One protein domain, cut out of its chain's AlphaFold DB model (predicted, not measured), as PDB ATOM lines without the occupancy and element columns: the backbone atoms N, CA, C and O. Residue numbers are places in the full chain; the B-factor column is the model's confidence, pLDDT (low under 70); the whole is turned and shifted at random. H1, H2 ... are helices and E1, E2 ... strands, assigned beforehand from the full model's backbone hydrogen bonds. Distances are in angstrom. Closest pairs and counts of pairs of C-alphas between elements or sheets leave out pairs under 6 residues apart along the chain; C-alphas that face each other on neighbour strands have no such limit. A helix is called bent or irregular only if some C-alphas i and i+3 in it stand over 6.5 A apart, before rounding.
ATOM      1  N   ILE A   3     194.044 143.736 188.882       92.81
ATOM      2  CA  ILE A   3     194.472 142.792 187.843       92.81
ATOM      3  C   ILE A   3     194.739 141.432 188.488       92.81
ATOM      4  O   ILE A   3     195.441 141.355 189.493       92.81
ATOM      5  N   TYR A   4     194.203 140.358 187.912       91.25
ATOM      6  CA  TYR A   4     194.518 138.989 188.319       91.25
ATOM      7  C   TYR A   4     195.881 138.546 187.773       91.25
ATOM      8  O   TYR A   4     196.142 138.661 186.572       91.25
ATOM      9  N   ILE A   5     196.732 138.004 188.654       88.75
ATOM     10  CA  ILE A   5     198.151 137.746 188.354       88.75
ATOM     11  C   ILE A   5     198.592 136.279 188.354       88.75
ATOM     12  O   ILE A   5     199.738 136.003 188.014       88.75
ATOM     13  N   THR A   6     197.732 135.320 188.704       82.00
ATOM     14  CA  THR A   6     198.140 133.895 188.766       82.00
ATOM     15  C   THR A   6     197.067 132.868 188.393       82.00
ATOM     16  O   THR A   6     197.423 131.724 188.140       82.00
ATOM     17  N   ALA A   7     195.775 133.215 188.402       71.19
ATOM     18  CA  ALA A   7     194.687 132.260 188.141       71.19
ATOM     19  C   ALA A   7     194.014 132.539 186.789       71.19
ATOM     20  O   ALA A   7     194.212 131.796 185.833       71.19
ATOM     21  N   ASP A   8     193.298 133.659 186.689       75.62
ATOM     22  CA  ASP A   8     192.732 134.159 185.435       75.62
ATOM     23  C   ASP A   8     193.545 135.362 184.944       75.62
ATOM     24  O   ASP A   8     193.217 136.528 185.175       75.62
ATOM     25  N   LEU A   9     194.707 135.064 184.368       79.25
ATOM     26  CA  LEU A   9     195.697 136.067 183.990       79.25
ATOM     27  C   LEU A   9     195.135 137.086 182.995       79.25
ATOM     28  O   LEU A   9     194.708 136.749 181.888       79.25
ATOM     29  N   GLY A  10     195.199 138.356 183.390       71.50
ATOM     30  CA  GLY A  10     194.714 139.474 182.585       71.50
ATOM     31  C   GLY A  10     193.243 139.826 182.802       71.50
ATOM     32  O   GLY A  10     192.748 140.739 182.143       71.50
ATOM     33  N   SER A  11     192.551 139.176 183.743       87.00
ATOM     34  CA  SER A  11     191.259 139.674 184.214       87.00
ATOM     35  C   SER A  11     191.434 140.976 184.987       87.00
ATOM     36  O   SER A  11     192.250 141.080 185.904       87.00
ATOM     37  N   ILE A  12     190.669 141.990 184.587       92.25
ATOM     38  CA  ILE A  12     190.799 143.368 185.071       92.25
ATOM     39  C   ILE A  12     189.468 143.845 185.639       92.25
ATOM     40  O   ILE A  12     188.417 143.653 185.020       92.25
ATOM     41  N   GLY A  13     189.524 144.517 186.786       90.81
ATOM     42  CA  GLY A  13     188.384 145.155 187.436       90.81
ATOM     43  C   GLY A  13     188.666 146.618 187.768       90.81
ATOM     44  O   GLY A  13     189.776 146.984 188.162       90.81
ATOM     45  N   ILE A  14     187.661 147.477 187.629       91.56
ATOM     46  CA  ILE A  14     187.727 148.859 188.113       91.56
ATOM     47  C   ILE A  14     187.058 148.892 189.484       91.56
ATOM     48  O   ILE A  14     185.942 148.409 189.638       91.56
ATOM     49  N   VAL A  15     187.751 149.455 190.474       90.56
ATOM     50  CA  VAL A  15     187.190 149.656 191.815       90.56
ATOM     51  C   VAL A  15     186.374 150.949 191.785       90.56
ATOM     52  O   VAL A  15     186.933 151.978 191.389       90.56
ATOM     53  N   PRO A  16     185.080 150.923 192.145       87.25
ATOM     54  CA  PRO A  16     184.260 152.123 192.169       87.25
ATOM     55  C   PRO A  16     184.663 153.034 193.336       87.25
ATOM     56  O   PRO A  16     185.184 152.585 194.355       87.25
ATOM     57  N   SER A  17     184.425 154.337 193.195       83.50
ATOM     58  CA  SER A  17     184.855 155.340 194.181       83.50
ATOM     59  C   SER A  17     184.188 155.178 195.552       83.50
ATOM     60  O   SER A  17     184.754 155.589 196.556       83.50
ATOM     61  N   ASN A  18     183.005 154.564 195.602       89.06
ATOM     62  CA  ASN A  18     182.210 154.326 196.808       89.06
ATOM     63  C   ASN A  18     182.375 152.902 197.377       89.06
ATOM     64  O   ASN A  18     181.495 152.435 198.094       89.06
ATOM     65  N   PHE A  19     183.458 152.194 197.043       88.19
ATOM     66  CA  PHE A  19     183.641 150.796 197.457       88.19
ATOM     67  C   PHE A  19     183.968 150.615 198.949       88.19
ATOM     68  O   PHE A  19     183.736 149.543 199.496       88.19
ATOM     69  N   GLY A  20     184.493 151.652 199.610       89.75
ATOM     70  CA  GLY A  20     184.976 151.556 200.988       89.75
ATOM     71  C   GLY A  20     186.301 150.793 201.106       89.75
ATOM     72  O   GLY A  20     187.054 150.663 200.138       89.75
ATOM     73  N   GLU A  21     186.602 150.325 202.316       90.94
ATOM     74  CA  GLU A  21     187.806 149.542 202.603       90.94
ATOM     75  C   GLU A  21     187.596 148.061 202.280       90.94
ATOM     76  O   GLU A  21     186.562 147.474 202.596       90.94
ATOM     77  N   ALA A  22     188.598 147.447 201.654       90.81
ATOM     78  CA  ALA A  22     188.572 146.033 201.314       90.81
ATOM     79  C   ALA A  22     189.981 145.441 201.269       90.81
ATOM     80  O   ALA A  22     190.956 146.122 200.943       90.81
ATOM     81  N   TYR A  23     190.063 144.140 201.535       92.06
ATOM     82  CA  TYR A  23     191.292 143.363 201.421       92.06
ATOM     83  C   TYR A  23     191.351 142.657 200.067       92.06
ATOM     84  O   TYR A  23     190.341 142.172 199.557       92.06
ATOM     85  N   ILE A  24     192.549 142.579 199.493       91.44
ATOM     86  CA  ILE A  24     192.805 141.824 198.264       91.44
ATOM     87  C   ILE A  24     193.552 140.529 198.581       91.44
ATOM     88  O   ILE A  24     194.349 140.462 199.515       91.44
ATOM     89  N   ASN A  25     193.306 139.498 197.779       90.56
ATOM     90  CA  ASN A  25     194.068 138.253 197.822       90.56
ATOM     91  C   ASN A  25     195.446 138.446 197.142       90.56
ATOM     92  O   ASN A  25     195.569 139.270 196.237       90.56
ATOM     93  N   GLN A  26     196.450 137.633 197.492       88.00
ATOM     94  CA  GLN A  26     197.795 137.607 196.885       88.00
ATOM     95  C   GLN A  26     197.795 137.382 195.362       88.00
ATOM     96  O   GLN A  26     198.783 137.642 194.686       88.00
ATOM     97  N   HIS A  27     196.692 136.869 194.818       89.81
ATOM     98  CA  HIS A  27     196.510 136.603 193.390       89.81
ATOM     99  C   HIS A  27     195.989 137.820 192.605       89.81
ATOM    100  O   HIS A  27     195.725 137.707 191.404       89.81
ATOM    101  N   ILE A  28     195.828 138.967 193.274       91.19
ATOM    102  CA  ILE A  28     195.313 140.216 192.714       91.19
ATOM    103  C   ILE A  28     196.324 141.336 192.970       91.19
ATOM    104  O   ILE A  28     196.711 141.596 194.106       91.19
ATOM    105  N   ALA A  29     196.701 142.047 191.914       92.12
ATOM    106  CA  ALA A  29     197.501 143.258 191.993       92.12
ATOM    107  C   ALA A  29     196.605 144.503 191.965       92.12
ATOM    108  O   ALA A  29     195.706 144.626 191.128       92.12
ATOM    109  N   VAL A  30     196.884 145.461 192.851       92.62
ATOM    110  CA  VAL A  30     196.283 146.800 192.811       92.62
ATOM    111  C   VAL A  30     197.168 147.705 191.966       92.62
ATOM    112  O   VAL A  30     198.311 147.979 192.318       92.62
ATOM    113  N   VAL A  31     196.609 148.224 190.878       92.06
ATOM    114  CA  VAL A  31     197.276 149.199 190.012       92.06
ATOM    115  C   VAL A  31     196.656 150.572 190.240       92.06
ATOM    116  O   VAL A  31     195.453 150.778 190.021       92.06
ATOM    117  N   ARG A  32     197.486 151.515 190.690       91.56
ATOM    118  CA  ARG A  32     197.142 152.930 190.862       91.56
ATOM    119  C   ARG A  32     197.926 153.731 189.835       91.56
ATOM    120  O   ARG A  32     199.150 153.710 189.850       91.56
ATOM    121  N   LEU A  33     197.212 154.386 188.926       90.00
ATOM    122  CA  LEU A  33     197.829 155.294 187.968       90.00
ATOM    123  C   LEU A  33     198.024 156.659 188.623       90.00
ATOM    124  O   LEU A  33     197.171 157.090 189.398       90.00
ATOM    125  N   ASN A  34     199.104 157.348 188.255       90.00
ATOM    126  CA  ASN A  34     199.358 158.722 188.696       90.00
ATOM    127  C   ASN A  34     198.249 159.675 188.229       90.00
ATOM    128  O   ASN A  34     197.816 160.541 188.982       90.00
ATOM    129  N   ASP A  35     197.756 159.480 187.003       90.00
ATOM    130  CA  ASP A  35     196.597 160.195 186.480       90.00
ATOM    131  C   ASP A  35     195.363 159.289 186.507       90.00
ATOM    132  O   ASP A  35     195.198 158.372 185.692       90.00
ATOM    133  N   SER A  36     194.474 159.560 187.460       88.31
ATOM    134  CA  SER A  36     193.263 158.774 187.678       88.31
ATOM    135  C   SER A  36     192.301 158.816 186.486       88.31
ATOM    136  O   SER A  36     191.549 157.853 186.303       88.31
ATOM    137  N   ARG A  37     192.367 159.847 185.626       90.62
ATOM    138  CA  ARG A  37     191.499 160.004 184.441       90.62
ATOM    139  C   ARG A  37     191.700 158.882 183.424       90.62
ATOM    140  O   ARG A  37     190.755 158.493 182.742       90.62
ATOM    141  N   TYR A  38     192.895 158.296 183.377       93.12
ATOM    142  CA  TYR A  38     193.208 157.177 182.488       93.12
ATOM    143  C   TYR A  38     192.803 155.815 183.051       93.12
ATOM    144  O   TYR A  38     192.877 154.824 182.330       93.12
ATOM    145  N   SER A  39     192.345 155.725 184.306       92.00
ATOM    146  CA  SER A  39     192.091 154.433 184.964       92.00
ATOM    147  C   SER A  39     191.121 153.552 184.180       92.00
ATOM    148  O   SER A  39     191.388 152.368 183.984       92.00
ATOM    149  N   LYS A  40     190.014 154.136 183.701       93.56
ATOM    150  CA  LYS A  40     189.025 153.418 182.887       93.56
ATOM    151  C   LYS A  40     189.584 153.057 181.512       93.56
ATOM    152  O   LYS A  40     189.425 151.926 181.070       93.56
ATOM    153  N   PHE A  41     190.265 153.999 180.861       95.06
ATOM    154  CA  PHE A  41     190.855 153.784 179.542       95.06
ATOM    155  C   PHE A  41     191.880 152.646 179.561       95.06
ATOM    156  O   PHE A  41     191.772 151.721 178.765       95.06
ATOM    157  N   VAL A  42     192.829 152.666 180.501       94.38
ATOM    158  CA  VAL A  42     193.857 151.625 180.631       94.38
ATOM    159  C   VAL A  42     193.227 150.277 180.960       94.38
ATOM    160  O   VAL A  42     193.632 149.269 180.387       94.38
ATOM    161  N   ALA A  43     192.199 150.240 181.811       93.94
ATOM    162  CA  ALA A  43     191.475 149.004 182.090       93.94
ATOM    163  C   ALA A  43     190.821 148.417 180.825       93.94
ATOM    164  O   ALA A  43     190.961 147.222 180.564       93.94
ATOM    165  N   TRP A  44     190.157 149.244 180.008       94.00
ATOM    166  CA  TRP A  44     189.581 148.807 178.732       94.00
ATOM    167  C   TRP A  44     190.644 148.425 177.701       94.00
ATOM    168  O   TRP A  44     190.499 147.414 177.017       94.00
ATOM    169  N   PHE A  45     191.742 149.176 177.627       94.12
ATOM    170  CA  PHE A  45     192.871 148.862 176.759       94.12
ATOM    171  C   PHE A  45     193.465 147.498 177.111       94.12
ATOM    172  O   PHE A  45     193.600 146.657 176.231       94.12
ATOM    173  N   LEU A  46     193.759 147.235 178.384       92.62
ATOM    174  CA  LEU A  46     194.316 145.957 178.823       92.62
ATOM    175  C   LEU A  46     193.318 144.791 178.680       92.62
ATOM    176  O   LEU A  46     193.747 143.655 178.500       92.62
ATOM    177  N   LYS A  47     192.002 145.059 178.700       91.38
ATOM    178  CA  LYS A  47     190.959 144.075 178.351       91.38
ATOM    179  C   LYS A  47     190.846 143.806 176.849       91.38
ATOM    180  O   LYS A  47     190.381 142.734 176.471       91.38
ATOM    181  N   SER A  48     191.226 144.762 175.999       91.88
ATOM    182  CA  SER A  48     191.219 144.573 174.546       91.88
ATOM    183  C   SER A  48     192.167 143.448 174.135       91.88
ATOM    184  O   SER A  48     193.120 143.131 174.847       91.88
ATOM    185  N   GLU A  49     191.950 142.867 172.957       91.75
ATOM    186  CA  GLU A  49     192.803 141.789 172.456       91.75
ATOM    187  C   GLU A  49     194.284 142.196 172.411       91.75
ATOM    188  O   GLU A  49     195.156 141.449 172.862       91.75
ATOM    189  N   THR A  50     194.572 143.405 171.927       91.69
ATOM    190  CA  THR A  50     195.934 143.936 171.827       91.69
ATOM    191  C   THR A  50     196.564 144.149 173.199       91.69
ATOM    192  O   THR A  50     197.694 143.714 173.427       91.69
ATOM    193  N   GLY A  51     195.849 144.791 174.126       91.75
ATOM    194  CA  GLY A  51     196.374 145.046 175.467       91.75
ATOM    195  C   GLY A  51     196.544 143.766 176.277       91.75
ATOM    196  O   GLY A  51     197.565 143.607 176.941       91.75
ATOM    197  N   ARG A  52     195.624 142.804 176.142       90.06
ATOM    198  CA  ARG A  52     195.728 141.486 176.778       90.06
ATOM    199  C   ARG A  52     196.914 140.699 176.235       90.06
ATOM    200  O   ARG A  52     197.694 140.175 177.021       90.06
ATOM    201  N   LYS A  53     197.094 140.641 174.909       90.62
ATOM    202  CA  LYS A  53     198.279 140.017 174.288       90.62
ATOM    203  C   LYS A  53     199.569 140.643 174.810       90.62
ATOM    204  O   LYS A  53     200.502 139.918 175.140       90.62
ATOM    205  N   ARG A  54     199.606 141.972 174.926       91.38
ATOM    206  CA  ARG A  54     200.772 142.686 175.448       91.38
ATOM    207  C   ARG A  54     201.025 142.378 176.920       91.38
ATOM    208  O   ARG A  54     202.154 142.064 177.258       91.38
ATOM    209  N   LEU A  55     200.000 142.401 177.767       90.19
ATOM    210  CA  LEU A  55     200.113 142.047 179.183       90.19
ATOM    211  C   LEU A  55     200.626 140.610 179.361       90.19
ATOM    212  O   LEU A  55     201.550 140.368 180.127       90.19
ATOM    213  N   LEU A  56     200.069 139.659 178.608       88.88
ATOM    214  CA  LEU A  56     200.451 138.247 178.688       88.88
ATOM    215  C   LEU A  56     201.852 137.959 178.127       88.88
ATOM    216  O   LEU A  56     202.432 136.935 178.476       88.88
ATOM    217  N   ALA A  57     202.422 138.844 177.306       89.31
ATOM    218  CA  ALA A  57     203.794 138.695 176.821       89.31
ATOM    219  C   ALA A  57     204.843 138.822 177.943       89.31
ATOM    220  O   ALA A  57     205.936 138.280 177.813       89.31
ATOM    221  N   TYR A  58     204.502 139.491 179.049       87.69
ATOM    222  CA  TYR A  58     205.365 139.636 180.228       87.69
ATOM    223  C   TYR A  58     205.186 138.493 181.236       87.69
ATOM    224  O   TYR A  58     205.811 138.476 182.293       87.69
ATOM    225  N   GLN A  59     204.315 137.529 180.940       85.62
ATOM    226  CA  GLN A  59     204.060 136.410 181.829       85.62
ATOM    227  C   GLN A  59     205.292 135.498 181.913       85.62
ATOM    228  O   GLN A  59     205.817 135.038 180.897       85.62
ATOM    229  N   ARG A  60     205.717 135.171 183.135       78.00
ATOM    230  CA  ARG A  60     206.870 134.301 183.401       78.00
ATOM    231  C   ARG A  60     206.425 132.947 183.968       78.00
ATOM    232  O   ARG A  60     205.333 132.821 184.520       78.00
ATOM    233  N   GLY A  61     207.289 131.939 183.819       68.06
ATOM    234  CA  GLY A  61     207.133 130.599 184.403       68.06
ATOM    235  C   GLY A  61     206.597 129.533 183.438       68.06
ATOM    236  O   GLY A  61     205.494 129.648 182.910       68.06
ATOM    237  N   ALA A  62     207.373 128.457 183.248       59.66
ATOM    238  CA  ALA A  62     206.999 127.314 182.405       59.66
ATOM    239  C   ALA A  62     205.867 126.463 183.023       59.66
ATOM    240  O   ALA A  62     204.980 126.006 182.308       59.66
ATOM    241  N   THR A  63     205.871 126.298 184.354       56.22
ATOM    242  CA  THR A  63     204.936 125.417 185.091       56.22
ATOM    243  C   THR A  63     203.876 126.187 185.889       56.22
ATOM    244  O   THR A  63     202.770 125.691 186.087       56.22
ATOM    245  N   LYS A  64     204.184 127.413 186.332       59.53
ATOM    246  CA  LYS A  64     203.238 128.344 186.968       59.53
ATOM    247  C   LYS A  64     203.222 129.634 186.166       59.53
ATOM    248  O   LYS A  64     204.122 130.454 186.300       59.53
ATOM    249  N   LYS A  65     202.211 129.774 185.318       75.31
ATOM    250  CA  LYS A  65     201.949 130.997 184.564       75.31
ATOM    251  C   LYS A  65     201.579 132.101 185.559       75.31
ATOM    252  O   LYS A  65     200.625 131.930 186.315       75.31
ATOM    253  N   GLY A  66     202.341 133.193 185.596       82.81
ATOM    254  CA  GLY A  66     202.097 134.305 186.516       82.81
ATOM    255  C   GLY A  66     202.647 135.639 186.010       82.81
ATOM    256  O   GLY A  66     203.538 135.664 185.159       82.81
ATOM    257  N   LEU A  67     202.114 136.740 186.541       87.38
ATOM    258  CA  LEU A  67     202.618 138.101 186.343       87.38
ATOM    259  C   LEU A  67     203.133 138.649 187.677       87.38
ATOM    260  O   LEU A  67     202.401 138.689 188.663       87.38
ATOM    261  N   GLY A  68     204.391 139.076 187.719       88.25
ATOM    262  CA  GLY A  68     204.918 139.855 188.833       88.25
ATOM    263  C   GLY A  68     204.366 141.282 188.843       88.25
ATOM    264  O   GLY A  68     203.799 141.769 187.865       88.25
ATOM    265  N   LEU A  69     204.560 141.994 189.955       89.62
ATOM    266  CA  LEU A  69     204.173 143.408 190.038       89.62
ATOM    267  C   LEU A  69     205.023 144.288 189.112       89.62
ATOM    268  O   LEU A  69     204.500 145.229 188.518       89.62
ATOM    269  N   ASP A  70     206.307 143.956 188.964       90.19
ATOM    270  CA  ASP A  70     207.206 144.656 188.042       90.19
ATOM    271  C   ASP A  70     206.826 144.373 186.583       90.19
ATOM    272  O   ASP A  70     206.780 145.298 185.783       90.19
ATOM    273  N   ASP A  71     206.397 143.142 186.268       90.31
ATOM    274  CA  ASP A  71     205.888 142.795 184.932       90.31
ATOM    275  C   ASP A  71     204.708 143.683 184.536       90.31
ATOM    276  O   ASP A  71     204.660 144.178 183.416       90.31
ATOM    277  N   ILE A  72     203.769 143.917 185.464       90.88
ATOM    278  CA  ILE A  72     202.632 144.818 185.242       90.88
ATOM    279  C   ILE A  72     203.098 146.267 185.063       90.88
ATOM    280  O   ILE A  72     202.535 146.988 184.237       90.88
ATOM    281  N   ARG A  73     204.089 146.707 185.848       90.69
ATOM    282  CA  ARG A  73     204.625 148.073 185.787       90.69
ATOM    283  C   ARG A  73     205.294 148.359 184.441       90.69
ATOM    284  O   ARG A  73     205.157 149.471 183.938       90.69
ATOM    285  N   ASP A  74     205.953 147.362 183.862       91.12
ATOM    286  CA  ASP A  74     206.740 147.502 182.634       91.12
ATOM    287  C   ASP A  74     205.905 147.353 181.349       91.12
ATOM    288  O   ASP A  74     206.418 147.536 180.239       91.12
ATOM    289  N   VAL A  75     204.605 147.046 181.467       90.81
ATOM    290  CA  VAL A  75     203.706 146.939 180.312       90.81
ATOM    291  C   VAL A  75     203.573 148.284 179.608       90.81
ATOM    292  O   VAL A  75     203.021 149.249 180.136       90.81
ATOM    293  N   LEU A  76     203.980 148.314 178.339       90.31
ATOM    294  CA  LEU A  76     203.827 149.494 177.496       90.31
ATOM    295  C   LEU A  76     202.358 149.732 177.127       90.31
ATOM    296  O   LEU A  76     201.743 148.955 176.387       90.31
ATOM    297  N   ILE A  77     201.797 150.850 177.574       89.81
ATOM    298  CA  ILE A  77     200.441 151.278 177.223       89.81
ATOM    299  C   ILE A  77     200.464 152.411 176.202       89.81
ATOM    300  O   ILE A  77     201.409 153.193 176.128       89.81
ATOM    301  N   THR A  78     199.397 152.514 175.417       86.81
ATOM    302  CA  THR A  78     199.175 153.702 174.587       86.81
ATOM    303  C   THR A  78     198.750 154.849 175.495       86.81
ATOM    304  O   THR A  78     197.877 154.661 176.342       86.81
ATOM    305  N   TYR A  79     199.331 156.030 175.308       89.88
ATOM    306  CA  TYR A  79     199.003 157.224 176.086       89.88
ATOM    307  C   TYR A  79     198.488 158.329 175.147       89.88
ATOM    308  O   TYR A  79     199.256 159.206 174.755       89.88
TER     309      TYR A  79
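Overview. This is residues 3 to 79 of the 167 residues of an uncharacterized protein of Pseudobacteroides cellulosolvens ATCC 35603 = DSM 2933 (UniProt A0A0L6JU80). This domain has little regular structure: a wide loop, of which residues 16 to 24 stick out, leads into the short strand E1, then helices H1 and H2 meet at their ends as a corner, and after a long link the short H3 is near H2. The 77 printed residues hold E1, H1, H2 and H3 in that order, mostly helix, with 29 residues in named elements. The whole is compact, radius of gyration of the C-alphas 12.5 A, spanning 39 by 30 by 19 A.

Arrangement. Start at residues 3 to 4, which pair antiparallel with residues 28 to 29 of E1, residues 28 to 30; E1 pairs with no named strand. H1, residues 36 to 47, and H2, residues 49 to 57, touch only at the corner, about perpendicular at 86 degrees; their closest C-alphas are Leu 46 and Arg 52, 5.1 A. H3, residues 69 to 73, is close to H2 but not clearly touching: the closest C-alphas, Leu 55 and Ile 72, are 7.1 A apart. H1 and H3 are apart. Every O i to N i+4 pair is within hydrogen-bond range in H2 and H3, and 6 of 8 in H1.

Along the chain. Find C-alpha 28 at (195.313, 140.216, 192.714), where E1 begins its 6.7 A. H1 runs 17.6 A and is irregular, with C-alphas 37 and 40 7.2 A apart; H2 runs 12.2 A. H3 runs 6.3 A and ends at C-alpha 73, (204.625, 148.073, 185.787).

Size, cuts and confidence. The C-alphas of Asn 18 and Ala 62 are farthest apart, 39.4 A. The printed part has no cut, the link from H2 to H3 is long, and in this model residues 61 to 64 have pLDDT under 70.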